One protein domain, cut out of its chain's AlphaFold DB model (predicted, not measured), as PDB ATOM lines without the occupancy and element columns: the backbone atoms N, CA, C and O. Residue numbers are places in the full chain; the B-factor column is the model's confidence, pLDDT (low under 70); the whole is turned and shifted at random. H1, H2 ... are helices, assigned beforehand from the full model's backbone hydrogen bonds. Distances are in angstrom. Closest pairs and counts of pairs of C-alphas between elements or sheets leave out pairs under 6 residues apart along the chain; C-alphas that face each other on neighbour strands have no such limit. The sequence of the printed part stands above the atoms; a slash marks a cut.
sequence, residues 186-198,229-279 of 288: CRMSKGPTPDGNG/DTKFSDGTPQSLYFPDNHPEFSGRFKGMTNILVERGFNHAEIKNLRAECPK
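This is residues 186 to 198 and 229 to 279 of the 288 residues of an uncharacterized protein of Phlebia centrifuga (UniProt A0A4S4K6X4). This domain has little regular structure: long winding loops surround a short helix, H1, near the middle, and a shorter one, H2, follows it toward one side. Residues 230 to 238 fold back on themselves in a small loop, with 230 to 231 and 237 to 238 paired antiparallel. The printed part has 64 residues, 11 of them in H1 and H2, and no named strand; its class is all helix. It is only just compact, close to loose, with a radius of gyration of the C-alphas of 12.5 A and spans of 32 by 32 by 22 A.

Start at C-alpha 186, at (87.639, 36.567, 117.288); residues 186 to 198 and 229 to 255 hold no named element. Find C-alpha 256 at (88.705, 37.341, 107.011), where H1, residues 256 to 262, begins and runs 9.9 A. H2, residues 267 to 270, ends at C-alpha 270, at (88.432, 46.226, 103.614).

H1 and H2 only just touch, with 3 pairs of C-alphas within 8 A; the closest C-alphas, of Val 261 and His 267, are 5.9 A apart. In H1 every O i to N i+4 pair is within hydrogen-bond range; H2 is too short for such a pair.

The C-alphas farthest apart, of Asn 245 and Pro 278, are 36.2 A apart. Residues 199 to 228 are not printed, and C-alphas 198 and 229 are 19.0 A apart across this cut. The link from H1 to H2 is tight. Of the printed residues, one, Asn 197, has a pLDDT under 70.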
ATOM      1  N   CYS A 186      86.595  35.914 116.499       86.00
ATOM      2  CA  CYS A 186      87.639  36.567 117.288       86.00
ATOM      3  C   CYS A 186      89.031  35.918 117.169       86.00
ATOM      4  O   CYS A 186      89.999  36.437 117.715       86.00
ATOM      5  N   ARG A 187      89.139  34.745 116.536       85.06
ATOM      6  CA  ARG A 187      90.399  34.009 116.347       85.06
ATOM      7  C   ARG A 187      90.767  33.839 114.875       85.06
ATOM      8  O   ARG A 187      91.687  33.086 114.569       85.06
ATOM      9  N   MET A 188      90.059  34.496 113.960       89.94
ATOM     10  CA  MET A 188      90.372  34.441 112.534       89.94
ATOM     11  C   MET A 188      91.527  35.395 112.207       89.94
ATOM     12  O   MET A 188      91.571  36.530 112.675       89.94
ATOM     13  N   SER A 189      92.471  34.950 111.375       90.69
ATOM     14  CA  SER A 189      93.498  35.835 110.824       90.69
ATOM     15  C   SER A 189      92.894  36.796 109.796       90.69
ATOM     16  O   SER A 189      91.904  36.486 109.130       90.69
ATOM     17  N   LYS A 190      93.504  37.974 109.626       91.19
ATOM     18  CA  LYS A 190      93.055  38.956 108.625       91.19
ATOM     19  C   LYS A 190      93.230  38.455 107.190       91.19
ATOM     20  O   LYS A 190      92.324  38.615 106.376       91.19
ATOM     21  N   GLY A 191      94.396  37.890 106.891       91.69
ATOM     22  CA  GLY A 191      94.729  37.311 105.591       91.69
ATOM     23  C   GLY A 191      94.998  35.810 105.687       91.69
ATOM     24  O   GLY A 191      94.896  35.248 106.790       91.69
ATOM     25  N   PRO A 192      95.351  35.176 104.559       92.56
ATOM     26  CA  PRO A 192      95.690  33.764 104.520       92.56
ATOM     27  C   PRO A 192      96.776  33.409 105.534       92.56
ATOM     28  O   PRO A 192      97.750  34.144 105.708       92.56
ATOM     29  N   THR A 193      96.628  32.279 106.218       90.81
ATOM     30  CA  THR A 193      97.636  31.827 107.191       90.81
ATOM     31  C   THR A 193      98.931  31.467 106.479       90.81
ATOM     32  O   THR A 193      98.816  30.813 105.451       90.81
ATOM     33  N   PRO A 194     100.136  31.835 106.961       83.56
ATOM     34  CA  PRO A 194     101.404  31.501 106.300       83.56
ATOM     35  C   PRO A 194     101.614  29.995 106.108       83.56
ATOM     36  O   PRO A 194     101.069  29.195 106.871       83.56
ATOM     37  N   ASP A 195     102.424  29.634 105.115       78.50
ATOM     38  CA  ASP A 195     102.872  28.253 104.927       78.50
ATOM     39  C   ASP A 195     103.754  27.792 106.108       78.50
ATOM     40  O   ASP A 195     104.378  28.609 106.788       78.50
ATOM     41  N   GLY A 196     103.753  26.492 106.403       72.94
ATOM     42  CA  GLY A 196     104.560  25.886 107.469       72.94
ATOM     43  C   GLY A 196     104.042  26.053 108.908       72.94
ATOM     44  O   GLY A 196     104.586  25.435 109.819       72.94
ATOM     45  N   ASN A 197     102.960  26.807 109.147       68.88
ATOM     46  CA  ASN A 197     102.384  27.006 110.493       68.88
ATOM     47  C   ASN A 197     101.440  25.876 110.969       68.88
ATOM     48  O   ASN A 197     100.747  26.016 111.985       68.88
ATOM     49  N   GLY A 198     101.418  24.753 110.245       74.50
ATOM     50  CA  GLY A 198     100.499  23.642 110.478       74.50
ATOM     51  C   GLY A 198      99.030  24.033 110.282       74.50
ATOM     52  O   GLY A 198      98.703  25.120 109.807       74.50
ATOM     53  N   ASP A 229      82.461  25.043 107.843       93.06
ATOM     54  CA  ASP A 229      82.053  25.972 106.800       93.06
ATOM     55  C   ASP A 229      80.914  26.880 107.281       93.06
ATOM     56  O   ASP A 229      80.058  26.509 108.091       93.06
ATOM     57  N   THR A 230      80.895  28.099 106.749       90.94
ATOM     58  CA  THR A 230      79.774  29.021 106.958       90.94
ATOM     59  C   THR A 230      78.763  28.878 105.827       90.94
ATOM     60  O   THR A 230      78.894  28.005 104.972       90.94
ATOM     61  N   LYS A 231      77.724  29.714 105.819       93.62
ATOM     62  CA  LYS A 231      76.755  29.771 104.724       93.62
ATOM     63  C   LYS A 231      76.637  31.192 104.187       93.62
ATOM     64  O   LYS A 231      76.731  32.156 104.960       93.62
ATOM     65  N   PHE A 232      76.442  31.299 102.879       92.62
ATOM     66  CA  PHE A 232      75.988  32.517 102.217       92.62
ATOM     67  C   PHE A 232      74.499  32.766 102.509       92.62
ATOM     68  O   PHE A 232      73.818  31.934 103.114       92.62
ATOM     69  N   SER A 233      73.985  33.929 102.102       90.25
ATOM     70  CA  SER A 233      72.580  34.314 102.305       90.25
ATOM     71  C   SER A 233      71.585  33.413 101.568       90.25
ATOM     72  O   SER A 233      70.450  33.278 102.009       90.25
ATOM     73  N   ASP A 234      72.012  32.782 100.476       92.69
ATOM     74  CA  ASP A 234      71.240  31.792  99.717       92.69
ATOM     75  C   ASP A 234      71.295  30.376 100.331       92.69
ATOM     76  O   ASP A 234      70.686  29.441  99.814       92.69
ATOM     77  N   GLY A 235      72.015  30.206 101.446       92.19
ATOM     78  CA  GLY A 235      72.181  28.937 102.148       92.19
ATOM     79  C   GLY A 235      73.309  28.050 101.617       92.19
ATOM     80  O   GLY A 235      73.581  27.015 102.235       92.19
ATOM     81  N   THR A 236      73.989  28.438 100.534       93.88
ATOM     82  CA  THR A 236      75.116  27.672  99.989       93.88
ATOM     83  C   THR A 236      76.316  27.692 100.946       93.88
ATOM     84  O   THR A 236      76.535  28.693 101.642       93.88
ATOM     85  N   PRO A 237      77.095  26.596 101.048       94.50
ATOM     86  CA  PRO A 237      78.270  26.564 101.912       94.50
ATOM     87  C   PRO A 237      79.349  27.548 101.450       94.50
ATOM     88  O   PRO A 237      79.718  27.586 100.279       94.50
ATOM     89  N   GLN A 238      79.904  28.301 102.393       94.81
ATOM     90  CA  GLN A 238      81.108  29.096 102.206       94.81
ATOM     91  C   GLN A 238      82.246  28.457 102.994       94.81
ATOM     92  O   GLN A 238      82.304  28.580 104.227       94.81
ATOM     93  N   SER A 239      83.179  27.834 102.275       95.25
ATOM     94  CA  SER A 239      84.356  27.264 102.917       95.25
ATOM     95  C   SER A 239      85.313  28.333 103.420       95.25
ATOM     96  O   SER A 239      85.582  29.331 102.746       95.25
ATOM     97  N   LEU A 240      85.844  28.106 104.617       94.88
ATOM     98  CA  LEU A 240      86.808  28.988 105.277       94.88
ATOM     99  C   LEU A 240      88.260  28.699 104.877       94.88
ATOM    100  O   LEU A 240      89.164  29.470 105.214       94.88
ATOM    101  N   TYR A 241      88.477  27.598 104.164       94.94
ATOM    102  CA  TYR A 241      89.781  27.101 103.758       94.94
ATOM    103  C   TYR A 241      89.857  27.063 102.236       94.94
ATOM    104  O   TYR A 241      88.852  26.880 101.546       94.94
ATOM    105  N   PHE A 242      91.044  27.299 101.695       94.19
ATOM    106  CA  PHE A 242      91.295  27.060 100.283       94.19
ATOM    107  C   PHE A 242      91.277  25.553 100.002       94.19
ATOM    108  O   PHE A 242      91.651  24.771 100.877       94.19
ATOM    109  N   PRO A 243      90.866  25.129  98.795       93.06
ATOM    110  CA  PRO A 243      90.875  23.718  98.441       93.06
ATOM    111  C   PRO A 243      92.309  23.171  98.401       93.06
ATOM    112  O   PRO A 243      93.265  23.912  98.160       93.06
ATOM    113  N   ASP A 244      92.465  21.862  98.590       90.94
ATOM    114  CA  ASP A 244      93.781  21.201  98.638       90.94
ATOM    115  C   ASP A 244      94.562  21.303  97.316       90.94
ATOM    116  O   ASP A 244      95.779  21.148  97.286       90.94
ATOM    117  N   ASN A 245      93.895  21.613  96.205       91.94
ATOM    118  CA  ASN A 245      94.529  21.837  94.906       91.94
ATOM    119  C   ASN A 245      94.858  23.317  94.619       91.94
ATOM    120  O   ASN A 245      95.240  23.644  93.496       91.94
ATOM    121  N   HIS A 246      94.696  24.229  95.587       90.19
ATOM    122  CA  HIS A 246      94.973  25.648  95.368       90.19
ATOM    123  C   HIS A 246      96.485  25.891  95.161       90.19
ATOM    124  O   HIS A 246      97.273  25.512  96.027       90.19
ATOM    125  N   PRO A 247      96.909  26.598  94.092       89.38
ATOM    126  CA  PRO A 247      98.318  26.685  93.686       89.38
ATOM    127  C   PRO A 247      99.247  27.298  94.743       89.38
ATOM    128  O   PRO A 247     100.359  26.824  94.929       89.38
ATOM    129  N   GLU A 248      98.792  28.341  95.444       89.19
ATOM    130  CA  GLU A 248      99.604  29.052  96.451       89.19
ATOM    131  C   GLU A 248      99.186  28.769  97.910       89.19
ATOM    132  O   GLU A 248     100.000  28.804  98.835       89.19
ATOM    133  N   PHE A 249      97.901  28.488  98.135       90.06
ATOM    134  CA  PHE A 249      97.287  28.441  99.460       90.06
ATOM    135  C   PHE A 249      96.633  27.090  99.789       90.06
ATOM    136  O   PHE A 249      95.738  27.062 100.624       90.06
ATOM    137  N   SER A 250      97.046  25.988  99.151       90.69
ATOM    138  CA  SER A 250      96.484  24.636  99.347       90.69
ATOM    139  C   SER A 250      96.148  24.322 100.815       90.69
ATOM    140  O   SER A 250      97.014  24.411 101.686       90.69
ATOM    141  N   GLY A 251      94.869  24.040 101.101       90.06
ATOM    142  CA  GLY A 251      94.365  23.673 102.434       90.06
ATOM    143  C   GLY A 251      94.462  24.762 103.517       90.06
ATOM    144  O   GLY A 251      94.079  24.540 104.667       90.06
ATOM    145  N   ARG A 252      94.984  25.955 103.199       92.12
ATOM    146  CA  ARG A 252      95.228  27.028 104.176       92.12
ATOM    147  C   ARG A 252      93.940  27.777 104.489       92.12
ATOM    148  O   ARG A 252      93.039  27.904 103.663       92.12
ATOM    149  N   PHE A 253      93.863  28.324 105.698       93.75
ATOM    150  CA  PHE A 253      92.749  29.185 106.079       93.75
ATOM    151  C   PHE A 253      92.801  30.489 105.276       93.75
ATOM    152  O   PHE A 253      93.859  31.119 105.186       93.75
ATOM    153  N   LYS A 254      91.659  30.904 104.719       94.38
ATOM    154  CA  LYS A 254      91.553  32.032 103.779       94.38
ATOM    155  C   LYS A 254      91.858  33.393 104.395       94.38
ATOM    156  O   LYS A 254      92.368  34.280 103.719       94.38
ATOM    157  N   GLY A 255      91.543  33.567 105.675       93.00
ATOM    158  CA  GLY A 255      91.550  34.878 106.315       93.00
ATOM    159  C   GLY A 255      90.261  35.665 106.081       93.00
ATOM    160  O   GLY A 255      89.566  35.495 105.078       93.00
ATOM    161  N   MET A 256      89.944  36.554 107.023       92.75
ATOM    162  CA  MET A 256      88.705  37.341 107.011       92.75
ATOM    163  C   MET A 256      88.548  38.191 105.750       92.75
ATOM    164  O   MET A 256      87.440  38.316 105.244       92.75
ATOM    165  N   THR A 257      89.640  38.743 105.216       93.62
ATOM    166  CA  THR A 257      89.594  39.606 104.027       93.62
ATOM    167  C   THR A 257      89.040  38.844 102.825       93.62
ATOM    168  O   THR A 257      88.080  39.290 102.212       93.62
ATOM    169  N   ASN A 258      89.588  37.665 102.520       93.88
ATOM    170  CA  ASN A 258      89.145  36.836 101.399       93.88
ATOM    171  C   ASN A 258      87.698  36.361 101.587       93.88
ATOM    172  O   ASN A 258      86.899  36.455 100.663       93.88
ATOM    173  N   ILE A 259      87.343  35.940 102.805       94.19
ATOM    174  CA  ILE A 259      85.981  35.507 103.153       94.19
ATOM    175  C   ILE A 259      84.962  36.642 102.963       94.19
ATOM    176  O   ILE A 259      83.843  36.396 102.515       94.19
ATOM    177  N   LEU A 260      85.326  37.887 103.286       93.62
ATOM    178  CA  LEU A 260      84.472  39.055 103.058       93.62
ATOM    179  C   LEU A 260      84.383  39.420 101.571       93.62
ATOM    180  O   LEU A 260      83.290  39.718 101.099       93.62
ATOM    181  N   VAL A 261      85.478  39.343 100.809       94.25
ATOM    182  CA  VAL A 261      85.428  39.554  99.346       94.25
ATOM    183  C   VAL A 261      84.479  38.557  98.682       94.25
ATOM    184  O   VAL A 261      83.650  38.953  97.869       94.25
ATOM    185  N   GLU A 262      84.531  37.283  99.074       94.44
ATOM    186  CA  GLU A 262      83.600  36.252  98.592       94.44
ATOM    187  C   GLU A 262      82.133  36.574  98.914       94.44
ATOM    188  O   GLU A 262      81.238  36.177  98.177       94.44
ATOM    189  N   ARG A 263      81.879  37.324  99.995       93.25
ATOM    190  CA  ARG A 263      80.544  37.815 100.376       93.25
ATOM    191  C   ARG A 263      80.133  39.108  99.661       93.25
ATOM    192  O   ARG A 263      79.074  39.644  99.969       93.25
ATOM    193  N   GLY A 264      80.948  39.613  98.735       92.25
ATOM    194  CA  GLY A 264      80.657  40.807  97.939       92.25
ATOM    195  C   GLY A 264      81.181  42.123  98.520       92.25
ATOM    196  O   GLY A 264      80.857  43.183  97.991       92.25
ATOM    197  N   PHE A 265      81.996  42.092  99.581       93.00
ATOM    198  CA  PHE A 265      82.624  43.310 100.102       93.00
ATOM    199  C   PHE A 265      83.777  43.767  99.200       93.00
ATOM    200  O   PHE A 265      84.590  42.964  98.738       93.00
ATOM    201  N   ASN A 266      83.890  45.080  98.987       92.81
ATOM    202  CA  ASN A 266      84.938  45.653  98.152       92.81
ATOM    203  C   ASN A 266      86.320  45.469  98.796       92.81
ATOM    204  O   ASN A 266      86.606  46.001  99.872       92.81
ATOM    205  N   HIS A 267      87.214  44.761  98.102       91.88
ATOM    206  CA  HIS A 267      88.571  44.496  98.577       91.88
ATOM    207  C   HIS A 267      89.349  45.777  98.930       91.88
ATOM    208  O   HIS A 267      90.083  45.806  99.921       91.88
ATOM    209  N   ALA A 268      89.192  46.844  98.140       90.06
ATOM    210  CA  ALA A 268      89.915  48.096  98.346       90.06
ATOM    211  C   ALA A 268      89.514  48.802  99.650       90.06
ATOM    212  O   ALA A 268      90.362  49.443 100.273       90.06
ATOM    213  N   GLU A 269      88.261  48.640 100.074       88.19
ATOM    214  CA  GLU A 269      87.724  49.215 101.308       88.19
ATOM    215  C   GLU A 269      88.190  48.415 102.529       88.19
ATOM    216  O   GLU A 269      88.670  48.985 103.509       88.19
ATOM    217  N   ILE A 270      88.142  47.081 102.454       90.75
ATOM    218  CA  ILE A 270      88.432  46.226 103.614       90.75
ATOM    219  C   ILE A 270      89.926  45.977 103.853       90.75
ATOM    220  O   ILE A 270      90.330  45.737 104.993       90.75
ATOM    221  N   LYS A 271      90.785  46.045 102.823       85.44
ATOM    222  CA  LYS A 271      92.216  45.697 102.960       85.44
ATOM    223  C   LYS A 271      92.946  46.551 103.999       85.44
ATOM    224  O   LYS A 271      93.899  46.081 104.620       85.44
ATOM    225  N   ASN A 272      92.487  47.783 104.219       85.88
ATOM    226  CA  ASN A 272      93.090  48.728 105.158       85.88
ATOM    227  C   ASN A 272      92.468  48.658 106.561       85.88
ATOM    228  O   ASN A 272      93.035  49.208 107.506       85.88
ATOM    229  N   LEU A 273      91.350  47.946 106.730       87.56
ATOM    230  CA  LEU A 273      90.707  47.778 108.031       87.56
ATOM    231  C   LEU A 273      91.543  46.885 108.946       87.56
ATOM    232  O   LEU A 273      92.264  45.986 108.504       87.56
ATOM    233  N   ARG A 274      91.473  47.130 110.253       87.38
ATOM    234  CA  ARG A 274      92.106  46.247 111.239       87.38
ATOM    235  C   ARG A 274      91.290  44.963 111.384       87.38
ATOM    236  O   ARG A 274      90.088  44.963 111.160       87.38
ATOM    237  N   ALA A 275      91.965  43.880 111.765       85.00
ATOM    238  CA  ALA A 275      91.323  42.593 112.048       85.00
ATOM    239  C   ALA A 275      90.332  42.694 113.220       85.00
ATOM    240  O   ALA A 275      89.291  42.049 113.220       85.00
ATOM    241  N   GLU A 276      90.678  43.518 114.207       87.94
ATOM    242  CA  GLU A 276      89.899  43.753 115.413       87.94
ATOM    243  C   GLU A 276      90.088  45.195 115.906       87.94
ATOM    244  O   GLU A 276      91.131  45.826 115.688       87.94
ATOM    245  N   CYS A 277      89.076  45.706 116.607       86.12
ATOM    246  CA  CYS A 277      89.237  46.818 117.542       86.12
ATOM    247  C   CYS A 277      90.022  46.334 118.776       86.12
ATOM    248  O   CYS A 277      90.043  45.127 119.036       86.12
ATOM    249  N   PRO A 278      90.620  47.228 119.587       84.56
ATOM    250  CA  PRO A 278      91.254  46.828 120.840       84.56
ATOM    251  C   PRO A 278      90.317  45.945 121.680       84.56
ATOM    252  O   PRO A 278      89.255  46.389 122.110       84.56
ATOM    253  N   LYS A 279      90.691  44.671 121.873       82.50
ATOM    254  CA  LYS A 279      89.896  43.659 122.599       82.50
ATOM    255  C   LYS A 279      88.472  43.439 122.052       82.50
ATOM    256  O   LYS A 279      87.582  43.096 122.825       82.50
TER     257      LYS A 279